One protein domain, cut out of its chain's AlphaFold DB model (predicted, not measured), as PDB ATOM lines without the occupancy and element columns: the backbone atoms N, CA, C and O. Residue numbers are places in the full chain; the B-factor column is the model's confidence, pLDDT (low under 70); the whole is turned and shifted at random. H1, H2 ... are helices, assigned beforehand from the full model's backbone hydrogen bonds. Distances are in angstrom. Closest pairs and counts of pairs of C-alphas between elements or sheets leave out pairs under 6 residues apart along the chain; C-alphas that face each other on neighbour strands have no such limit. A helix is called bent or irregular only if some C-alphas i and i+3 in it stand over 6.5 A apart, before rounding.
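What this domain is: This is residues 88 to 168 of the 195 residues of the protein "Putative Cell division protein ftsj" of Daphnia magna (UniProt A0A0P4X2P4). Two long helices, H1 and H3, lie side by side and run opposite ways; the short H2 lies beyond one end, where residues 118 to 123 stick out. At the other end, residues 89 to 90 pair antiparallel with 160 to 161. The printed part has 81 residues, with H1, H2, H3 along the chain and no named strand: all helix, loose, radius of gyration of the C-alphas 16.2 A, spans 51 by 26 by 16 A.

Where its parts are: H1, residues 94 to 116, begins at C-alpha 94 (221.722, 261.027, 247.495) and is 32.9 A long. H3, residues 133 to 155, is 33.2 A long and ends at C-alpha 155 (228.458, 271.766, 245.908). H2, residues 122 to 127, is only just irregular: C-alphas 123 and 126 are 6.7 A apart.

How they stand to each other: H1 touches H3 with residues 98 to 108 alone, at a shallow tilt of 23 degrees; the closest C-alphas, of Leu 105 and Arg 140, are 6.2 A apart. H2 is close to H1 but not clearly touching; the closest C-alphas, of Val 115 and Leu 125, are 6.5 A apart. H2 and H3 are apart. Every O i to N i+4 pair is within hydrogen-bond range in H3, 18 of 19 in H1 and 0 of 2 in H2, where 2 of 3 O i to N i+3 pairs are.

The domain as a whole: The C-alphas farthest apart, of His 123 and Gly 157, are 51.9 A apart. The printed part has no cut, and both links are tight. Residues 122 to 130 have pLDDT under 70.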
ATOM      1  N   GLY A  88     221.469 257.517 237.819       89.06
ATOM      2  CA  GLY A  88     222.412 258.434 238.439       89.06
ATOM      3  C   GLY A  88     222.032 258.848 239.858       89.06
ATOM      4  O   GLY A  88     221.032 258.424 240.450       89.06
ATOM      5  N   ILE A  89     222.879 259.676 240.449       94.25
ATOM      6  CA  ILE A  89     222.683 260.206 241.792       94.25
ATOM      7  C   ILE A  89     222.186 261.637 241.655       94.25
ATOM      8  O   ILE A  89     222.903 262.505 241.173       94.25
ATOM      9  N   SER A  90     220.956 261.887 242.084       94.69
ATOM     10  CA  SER A  90     220.402 263.231 242.255       94.69
ATOM     11  C   SER A  90     220.455 263.665 243.720       94.69
ATOM     12  O   SER A  90     220.479 262.810 244.610       94.69
ATOM     13  N   LYS A  91     220.372 264.976 243.982       92.06
ATOM     14  CA  LYS A  91     220.340 265.541 245.348       92.06
ATOM     15  C   LYS A  91     219.268 264.905 246.243       92.06
ATOM     16  O   LYS A  91     219.508 264.675 247.422       92.06
ATOM     17  N   THR A  92     218.108 264.558 245.682       94.50
ATOM     18  CA  THR A  92     217.008 263.913 246.420       94.50
ATOM     19  C   THR A  92     217.279 262.438 246.716       94.50
ATOM     20  O   THR A  92     216.923 261.940 247.782       94.50
ATOM     21  N   SER A  93     217.923 261.724 245.790       95.31
ATOM     22  CA  SER A  93     218.280 260.311 245.970       95.31
ATOM     23  C   SER A  93     219.534 260.108 246.827       95.31
ATOM     24  O   SER A  93     219.720 259.028 247.391       95.31
ATOM     25  N   TRP A  94     220.385 261.135 246.926       96.12
ATOM     26  CA  TRP A  94     221.722 261.027 247.495       96.12
ATOM     27  C   TRP A  94     221.747 260.523 248.936       96.12
ATOM     28  O   TRP A  94     222.463 259.553 249.165       96.12
ATOM     29  N   PRO A  95     220.939 261.038 249.885       97.25
ATOM     30  CA  PRO A  95     220.987 260.561 251.268       97.25
ATOM     31  C   PRO A  95     220.770 259.047 251.387       97.25
ATOM     32  O   PRO A  95     221.503 258.361 252.093       97.25
ATOM     33  N   LYS A  96     219.813 258.500 250.623       97.06
ATOM     34  CA  LYS A  96     219.519 257.058 250.611       97.06
ATOM     35  C   LYS A  96     220.646 256.242 249.980       97.06
ATOM     36  O   LYS A  96     220.928 255.142 250.437       97.06
ATOM     37  N   LYS A  97     221.269 256.750 248.913       97.19
ATOM     38  CA  LYS A  97     222.394 256.073 248.251       97.19
ATOM     39  C   LYS A  97     223.661 256.128 249.113       97.19
ATOM     40  O   LYS A  97     224.322 255.106 249.276       97.19
ATOM     41  N   LYS A  98     223.945 257.276 249.733       97.88
ATOM     42  CA  LYS A  98     225.054 257.476 250.673       97.88
ATOM     43  C   LYS A  98     224.956 256.535 251.873       97.88
ATOM     44  O   LYS A  98     225.952 255.911 252.210       97.88
ATOM     45  N   ASP A  99     223.766 256.358 252.451       98.19
ATOM     46  CA  ASP A  99     223.541 255.408 253.553       98.19
ATOM     47  C   ASP A  99     223.955 253.970 253.182       98.19
ATOM     48  O   ASP A  99     224.639 253.299 253.953       98.19
ATOM     49  N   LYS A 100     223.634 253.502 251.968       98.06
ATOM     50  CA  LYS A 100     224.069 252.172 251.503       98.06
ATOM     51  C   LYS A 100     225.590 252.076 251.353       98.06
ATOM     52  O   LYS A 100     226.181 251.084 251.768       98.06
ATOM     53  N   LEU A 101     226.231 253.117 250.815       98.12
ATOM     54  CA  LEU A 101     227.694 253.189 250.727       98.12
ATOM     55  C   LEU A 101     228.349 253.179 252.119       98.12
ATOM     56  O   LEU A 101     229.325 252.466 252.340       98.12
ATOM     57  N   GLN A 102     227.786 253.908 253.086       98.06
ATOM     58  CA  GLN A 102     228.271 253.938 254.470       98.06
ATOM     59  C   GLN A 102     228.080 252.596 255.185       98.06
ATOM     60  O   GLN A 102     228.978 252.150 255.896       98.06
ATOM     61  N   LYS A 103     226.956 251.908 254.956       97.69
ATOM     62  CA  LYS A 103     226.747 250.535 255.440       97.69
ATOM     63  C   LYS A 103     227.797 249.578 254.890       97.69
ATOM     64  O   LYS A 103     228.307 248.750 255.634       97.69
ATOM     65  N   MET A 104     228.156 249.716 253.617       96.44
ATOM     66  CA  MET A 104     229.219 248.912 253.019       96.44
ATOM     67  C   MET A 104     230.580 249.188 253.669       96.44
ATOM     68  O   MET A 104     231.279 248.244 254.021       96.44
ATOM     69  N   LEU A 105     230.927 250.459 253.909       96.62
ATOM     70  CA  LEU A 105     232.144 250.825 254.647       96.62
ATOM     71  C   LEU A 105     232.175 250.211 256.053       96.62
ATOM     72  O   LEU A 105     233.198 249.663 256.453       96.62
ATOM     73  N   LEU A 106     231.053 250.246 256.777       95.19
ATOM     74  CA  LEU A 106     230.941 249.620 258.095       95.19
ATOM     75  C   LEU A 106     231.227 248.113 258.029       95.19
ATOM     76  O   LEU A 106     232.000 247.606 258.835       95.19
ATOM     77  N   ILE A 107     230.655 247.406 257.051       92.19
ATOM     78  CA  ILE A 107     230.912 245.972 256.856       92.19
ATOM     79  C   ILE A 107     232.389 245.703 256.542       92.19
ATOM     80  O   ILE A 107     232.942 244.732 257.057       92.19
ATOM     81  N   LEU A 108     233.042 246.554 255.747       92.25
ATOM     82  CA  LEU A 108     234.472 246.410 255.448       92.25
ATOM     83  C   LEU A 108     235.341 246.582 256.694       92.25
ATOM     84  O   LEU A 108     236.270 245.804 256.889       92.25
ATOM     85  N   ASN A 109     235.013 247.549 257.550       91.56
ATOM     86  CA  ASN A 109     235.727 247.772 258.808       91.56
ATOM     87  C   ASN A 109     235.520 246.611 259.785       91.56
ATOM     88  O   ASN A 109     236.494 246.056 260.274       91.56
ATOM     89  N   ILE A 110     234.272 246.169 259.980       89.50
ATOM     90  CA  ILE A 110     233.962 245.005 260.827       89.50
ATOM     91  C   ILE A 110     234.690 243.753 260.318       89.50
ATOM     92  O   ILE A 110     235.223 242.980 261.106       89.50
ATOM     93  N   THR A 111     234.737 243.544 258.998       86.56
ATOM     94  CA  THR A 111     235.446 242.398 258.405       86.56
ATOM     95  C   THR A 111     236.935 242.438 258.747       86.56
ATOM     96  O   THR A 111     237.501 241.418 259.133       86.56
ATOM     97  N   GLU A 112     237.570 243.603 258.641       87.00
ATOM     98  CA  GLU A 112     238.982 243.782 258.988       87.00
ATOM     99  C   GLU A 112     239.242 243.613 260.491       87.00
ATOM    100  O   GLU A 112     240.206 242.950 260.867       87.00
ATOM    101  N   GLU A 113     238.374 244.147 261.351       87.81
ATOM    102  CA  GLU A 113     238.453 243.959 262.806       87.81
ATOM    103  C   GLU A 113     238.364 242.477 263.182       87.81
ATOM    104  O   GLU A 113     239.196 241.979 263.936       87.81
ATOM    105  N   ILE A 114     237.406 241.750 262.600       84.81
ATOM    106  CA  ILE A 114     237.223 240.317 262.847       84.81
ATOM    107  C   ILE A 114     238.440 239.508 262.383       84.81
ATOM    108  O   ILE A 114     238.837 238.555 263.054       84.81
ATOM    109  N   VAL A 115     239.018 239.850 261.229       81.50
ATOM    110  CA  VAL A 115     240.196 239.156 260.683       81.50
ATOM    111  C   VAL A 115     241.443 239.404 261.539       81.50
ATOM    112  O   VAL A 115     242.288 238.515 261.640       81.50
ATOM    113  N   ASN A 116     241.556 240.578 262.162       82.88
ATOM    114  CA  ASN A 116     242.711 240.968 262.973       82.88
ATOM    115  C   ASN A 116     242.558 240.669 264.476       82.88
ATOM    116  O   ASN A 116     243.468 240.986 265.243       82.88
ATOM    117  N   ASP A 117     241.446 240.069 264.908       84.25
ATOM    118  CA  ASP A 117     241.201 239.727 266.311       84.25
ATOM    119  C   ASP A 117     242.232 238.688 266.818       84.25
ATOM    120  O   ASP A 117     242.236 237.539 266.355       84.25
ATOM    121  N   PRO A 118     243.106 239.047 267.781       77.88
ATOM    122  CA  PRO A 118     244.156 238.162 268.284       77.88
ATOM    123  C   PRO A 118     243.617 236.974 269.090       77.88
ATOM    124  O   PRO A 118     244.349 236.005 269.297       77.88
ATOM    125  N   GLY A 119     242.366 237.034 269.559       80.44
ATOM    126  CA  GLY A 119     241.711 235.952 270.293       80.44
ATOM    127  C   GLY A 119     241.137 234.853 269.398       80.44
ATOM    128  O   GLY A 119     240.636 233.851 269.911       80.44
ATOM    129  N   ARG A 120     241.182 235.022 268.071       73.69
ATOM    130  CA  ARG A 120     240.538 234.109 267.125       73.69
ATOM    131  C   ARG A 120     241.473 232.995 266.668       73.69
ATOM    132  O   ARG A 120     242.658 233.207 266.404       73.69
ATOM    133  N   ASP A 121     240.911 231.799 266.508       73.06
ATOM    134  CA  ASP A 121     241.628 230.688 265.894       73.06
ATOM    135  C   ASP A 121     241.939 231.014 264.425       73.06
ATOM    136  O   ASP A 121     241.042 231.210 263.599       73.06
ATOM    137  N   ARG A 122     243.234 231.046 264.095       66.06
ATOM    138  CA  ARG A 122     243.716 231.343 262.744       66.06
ATOM    139  C   ARG A 122     243.277 230.308 261.712       66.06
ATOM    140  O   ARG A 122     243.225 230.635 260.529       66.06
ATOM    141  N   HIS A 123     242.917 229.096 262.134       65.12
ATOM    142  CA  HIS A 123     242.365 228.078 261.244       65.12
ATOM    143  C   HIS A 123     240.944 228.415 260.762       65.12
ATOM    144  O   HIS A 123     240.584 228.017 259.659       65.12
ATOM    145  N   GLN A 124     240.180 229.221 261.509       62.97
ATOM    146  CA  GLN A 124     238.844 229.689 261.106       62.97
ATOM    147  C   GLN A 124     238.884 230.951 260.221       62.97
ATOM    148  O   GLN A 124     237.862 231.359 259.676       62.97
ATOM    149  N   LEU A 125     240.054 231.584 260.042       57.22
ATOM    150  CA  LEU A 125     240.198 232.814 259.246       57.22
ATOM    151  C   LEU A 125     239.931 232.612 257.749       57.22
ATOM    152  O   LEU A 125     239.484 233.553 257.090       57.22
ATOM    153  N   GLN A 126     240.192 231.413 257.210       55.97
ATOM    154  CA  GLN A 126     239.948 231.122 255.790       55.97
ATOM    155  C   GLN A 126     238.463 231.235 255.426       55.97
ATOM    156  O   GLN A 126     238.147 231.666 254.320       55.97
ATOM    157  N   ASP A 127     237.568 230.950 256.373       57.91
ATOM    158  CA  ASP A 127     236.119 231.029 256.163       57.91
ATOM    159  C   ASP A 127     235.573 232.464 256.275       57.91
ATOM    160  O   ASP A 127     234.448 232.743 255.864       57.91
ATOM    161  N   ILE A 128     236.364 233.397 256.823       63.66
ATOM    162  CA  ILE A 128     235.919 234.763 257.145       63.66
ATOM    163  C   ILE A 128     236.506 235.799 256.194       63.66
ATOM    164  O   ILE A 128     235.871 236.819 255.920       63.66
ATOM    165  N   LYS A 129     237.721 235.574 255.682       68.25
ATOM    166  CA  LYS A 129     238.376 236.514 254.773       68.25
ATOM    167  C   LYS A 129     237.716 236.461 253.393       68.25
ATOM    168  O   LYS A 129     238.167 235.767 252.488       68.25
ATOM    169  N   VAL A 130     236.644 237.238 253.232       69.12
ATOM    170  CA  VAL A 130     235.827 237.293 252.005       69.12
ATOM    171  C   VAL A 130     236.611 237.845 250.805       69.12
ATOM    172  O   VAL A 130     236.261 237.576 249.658       69.12
ATOM    173  N   MET A 131     237.672 238.626 251.041       80.44
ATOM    174  CA  MET A 131     238.510 239.195 249.982       80.44
ATOM    175  C   MET A 131     239.951 239.461 250.443       80.44
ATOM    176  O   MET A 131     240.253 239.433 251.634       80.44
ATOM    177  N   SER A 132     240.850 239.729 249.490       85.69
ATOM    178  CA  SER A 132     242.247 240.077 249.788       85.69
ATOM    179  C   SER A 132     242.367 241.421 250.523       85.69
ATOM    180  O   SER A 132     241.501 242.283 250.375       85.69
ATOM    181  N   ASP A 133     243.465 241.640 251.254       85.62
ATOM    182  CA  ASP A 133     243.694 242.911 251.969       85.62
ATOM    183  C   ASP A 133     243.761 244.092 250.998       85.62
ATOM    184  O   ASP A 133     243.188 245.154 251.239       85.62
ATOM    185  N   THR A 134     244.378 243.879 249.833       90.06
ATOM    186  CA  THR A 134     244.400 244.860 248.745       90.06
ATOM    187  C   THR A 134     242.989 245.195 248.271       90.06
ATOM    188  O   THR A 134     242.676 246.368 248.079       90.06
ATOM    189  N   SER A 135     242.119 244.192 248.116       89.12
ATOM    190  CA  SER A 135     240.720 244.402 247.731       89.12
ATOM    191  C   SER A 135     239.939 245.165 248.804       89.12
ATOM    192  O   SER A 135     239.203 246.082 248.449       89.12
ATOM    193  N   LEU A 136     240.129 244.858 250.095       89.88
ATOM    194  CA  LEU A 136     239.495 245.590 251.204       89.88
ATOM    195  C   LEU A 136     239.869 247.077 251.176       89.88
ATOM    196  O   LEU A 136     238.994 247.948 251.196       89.88
ATOM    197  N   VAL A 137     241.169 247.373 251.088       90.94
ATOM    198  CA  VAL A 137     241.686 248.747 251.042       90.94
ATOM    199  C   VAL A 137     241.190 249.478 249.798       90.94
ATOM    200  O   VAL A 137     240.674 250.592 249.909       90.94
ATOM    201  N   ALA A 138     241.293 248.850 248.625       92.88
ATOM    202  CA  ALA A 138     240.845 249.441 247.369       92.88
ATOM    203  C   ALA A 138     239.348 249.765 247.401       92.88
ATOM    204  O   ALA A 138     238.935 250.830 246.948       92.88
ATOM    205  N   TRP A 139     238.530 248.885 247.976       93.19
ATOM    206  CA  TRP A 139     237.090 249.092 247.985       93.19
ATOM    207  C   TRP A 139     236.666 250.210 248.940       93.19
ATOM    208  O   TRP A 139     235.830 251.039 248.574       93.19
ATOM    209  N   ARG A 140     237.313 250.324 250.110       94.81
ATOM    210  CA  ARG A 140     237.147 251.491 250.991       94.81
ATOM    211  C   ARG A 140     237.528 252.786 250.288       94.81
ATOM    212  O   ARG A 140     236.756 253.741 250.331       94.81
ATOM    213  N   LEU A 141     238.680 252.803 249.618       95.81
ATOM    214  CA  LEU A 141     239.152 253.971 248.879       95.81
ATOM    215  C   LEU A 141     238.133 254.397 247.816       95.81
ATOM    216  O   LEU A 141     237.710 255.547 247.816       95.81
ATOM    217  N   VAL A 142     237.675 253.465 246.976       95.69
ATOM    218  CA  VAL A 142     236.677 253.737 245.928       95.69
ATOM    219  C   VAL A 142     235.395 254.324 246.514       95.69
ATOM    220  O   VAL A 142     234.888 255.315 245.992       95.69
ATOM    221  N   ILE A 143     234.874 253.753 247.604       97.19
ATOM    222  CA  ILE A 143     233.634 254.242 248.216       97.19
ATOM    223  C   ILE A 143     233.832 255.638 248.824       97.19
ATOM    224  O   ILE A 143     233.000 256.518 248.595       97.19
ATOM    225  N   HIS A 144     234.925 255.873 249.554       97.69
ATOM    226  CA  HIS A 144     235.232 257.193 250.112       97.69
ATOM    227  C   HIS A 144     235.401 258.252 249.018       97.69
ATOM    228  O   HIS A 144     234.788 259.317 249.104       97.69
ATOM    229  N   SER A 145     236.166 257.946 247.968       97.06
ATOM    230  CA  SER A 145     236.362 258.843 246.828       97.06
ATOM    231  C   SER A 145     235.055 259.132 246.094       97.06
ATOM    232  O   SER A 145     234.793 260.283 245.759       97.06
ATOM    233  N   ALA A 146     234.198 258.125 245.890       96.25
ATOM    234  CA  ALA A 146     232.897 258.324 245.257       96.25
ATOM    235  C   ALA A 146     231.983 259.232 246.095       96.25
ATOM    236  O   ALA A 146     231.331 260.110 245.534       96.25
ATOM    237  N   ILE A 147     231.953 259.059 247.423       97.94
ATOM    238  CA  ILE A 147     231.192 259.937 248.326       97.94
ATOM    239  C   ILE A 147     231.702 261.376 248.226       97.94
ATOM    240  O   ILE A 147     230.899 262.270 247.965       97.94
ATOM    241  N   GLY A 148     233.013 261.587 248.385       97.25
ATOM    242  CA  GLY A 148     233.612 262.922 248.333       97.25
ATOM    243  C   GLY A 148     233.348 263.621 247.000       97.25
ATOM    244  O   GLY A 148     232.837 264.737 246.976       97.25
ATOM    245  N   LEU A 149     233.579 262.924 245.884       96.12
ATOM    246  CA  LEU A 149     233.388 263.488 244.550       96.12
ATOM    247  C   LEU A 149     231.920 263.835 244.264       96.12
ATOM    248  O   LEU A 149     231.632 264.875 243.676       96.12
ATOM    249  N   VAL A 150     230.966 262.999 244.684       95.94
ATOM    250  CA  VAL A 150     229.532 263.305 244.528       95.94
ATOM    251  C   VAL A 150     229.154 264.571 245.302       95.94
ATOM    252  O   VAL A 150     228.406 265.405 244.789       95.94
ATOM    253  N   GLU A 151     229.667 264.735 246.521       96.62
ATOM    254  CA  GLU A 151     229.384 265.899 247.364       96.62
ATOM    255  C   GLU A 151     230.016 267.182 246.822       96.62
ATOM    256  O   GLU A 151     229.355 268.224 246.789       96.62
ATOM    257  N   GLU A 152     231.248 267.100 246.325       96.19
ATOM    258  CA  GLU A 152     231.916 268.207 245.640       96.19
ATOM    259  C   GLU A 152     231.149 268.634 244.384       96.19
ATOM    260  O   GLU A 152     230.863 269.819 244.209       96.19
ATOM    261  N   LEU A 153     230.725 267.684 243.544       93.69
ATOM    262  CA  LEU A 153     229.952 267.975 242.332       93.69
ATOM    263  C   LEU A 153     228.596 268.624 242.652       93.69
ATOM    264  O   LEU A 153     228.171 269.556 241.967       93.69
ATOM    265  N   PHE A 154     227.912 268.187 243.712       93.94
ATOM    266  CA  PHE A 154     226.681 268.847 244.148       93.94
ATOM    267  C   PHE A 154     226.919 270.250 244.704       93.94
ATOM    268  O   PHE A 154     226.092 271.135 244.457       93.94
ATOM    269  N   SER A 155     228.033 270.454 245.406       94.62
ATOM    270  CA  SER A 155     228.458 271.766 245.908       94.62
ATOM    271  C   SER A 155     228.825 272.719 244.766       94.62
ATOM    272  O   SER A 155     228.503 273.901 244.829       94.62
ATOM    273  N   ALA A 156     229.386 272.197 243.672       94.31
ATOM    274  CA  ALA A 156     229.651 272.926 242.429       94.31
ATOM    275  C   ALA A 156     228.386 273.230 241.595       94.31
ATOM    276  O   ALA A 156     228.476 273.823 240.522       94.31
ATOM    277  N   GLY A 157     227.199 272.831 242.064       91.12
ATOM    278  CA  GLY A 157     225.921 273.168 241.436       91.12
ATOM    279  C   GLY A 157     225.372 272.120 240.467       91.12
ATOM    280  O   GLY A 157     224.303 272.345 239.896       91.12
ATOM    281  N   LEU A 158     226.019 270.959 240.304       91.50
ATOM    282  CA  LEU A 158     225.444 269.880 239.499       91.50
ATOM    283  C   LEU A 158     224.184 269.313 240.169       91.50
ATOM    284  O   LEU A 158     224.072 269.234 241.392       91.50
ATOM    285  N   ASN A 159     223.211 268.903 239.353       90.38
ATOM    286  CA  ASN A 159     221.942 268.344 239.838       90.38
ATOM    287  C   ASN A 159     221.927 266.813 239.844       90.38
ATOM    288  O   ASN A 159     221.201 266.202 240.633       90.38
ATOM    289  N   VAL A 160     222.717 266.203 238.958       92.81
ATOM    290  CA  VAL A 160     222.815 264.755 238.773       92.81
ATOM    291  C   VAL A 160     224.274 264.380 238.530       92.81
ATOM    292  O   VAL A 160     224.958 265.042 237.753       92.81
ATOM    293  N   VAL A 161     224.726 263.300 239.165       94.25
ATOM    294  CA  VAL A 161     226.057 262.707 238.995       94.25
ATOM    295  C   VAL A 161     225.917 261.301 238.411       94.25
ATOM    296  O   VAL A 161     225.116 260.496 238.891       94.25
ATOM    297  N   LEU A 162     226.690 261.008 237.364       94.69
ATOM    298  CA  LEU A 162     226.712 259.709 236.685       94.69
ATOM    299  C   LEU A 162     227.993 258.961 237.064       94.69
ATOM    300  O   LEU A 162     229.044 259.162 236.461       94.69
ATOM    301  N   THR A 163     227.901 258.103 238.074       92.81
ATOM    302  CA  THR A 163     229.039 257.345 238.624       92.81
ATOM    303  C   THR A 163     229.610 256.318 237.650       92.81
ATOM    304  O   THR A 163     230.801 256.041 237.703       92.81
ATOM    305  N   GLY A 164     228.831 255.863 236.662       90.50
ATOM    306  CA  GLY A 164     229.335 255.059 235.542       90.50
ATOM    307  C   GLY A 164     230.298 255.808 234.608       90.50
ATOM    308  O   GLY A 164     230.678 255.271 233.575       90.50
ATOM    309  N   ARG A 165     230.653 257.065 234.913       89.00
ATOM    310  CA  ARG A 165     231.747 257.814 234.271       89.00
ATOM    311  C   ARG A 165     233.037 257.819 235.097       89.00
ATOM    312  O   ARG A 165     234.029 258.365 234.631       89.00
ATOM    313  N   PHE A 166     233.027 257.256 236.306       90.38
ATOM    314  CA  PHE A 166     234.199 257.191 237.188       90.38
ATOM    315  C   PHE A 166     235.052 255.934 236.954       90.38
ATOM    316  O   PHE A 166     236.145 255.827 237.503       90.38
ATOM    317  N   ASN A 167     234.559 254.975 236.167       87.06
ATOM    318  CA  ASN A 167     235.224 253.704 235.896       87.06
ATOM    319  C   ASN A 167     236.037 253.722 234.591       87.06
ATOM    320  O   ASN A 167     235.920 254.616 233.753       87.06
ATOM    321  N   GLN A 168     236.877 252.697 234.433       86.25
ATOM    322  CA  GLN A 168     237.743 252.517 233.266       86.25
ATOM    323  C   GLN A 168     237.061 251.743 232.124       86.25
ATOM    324  O   GLN A 168     237.668 251.605 231.063       86.25
TER     325      GLN A 168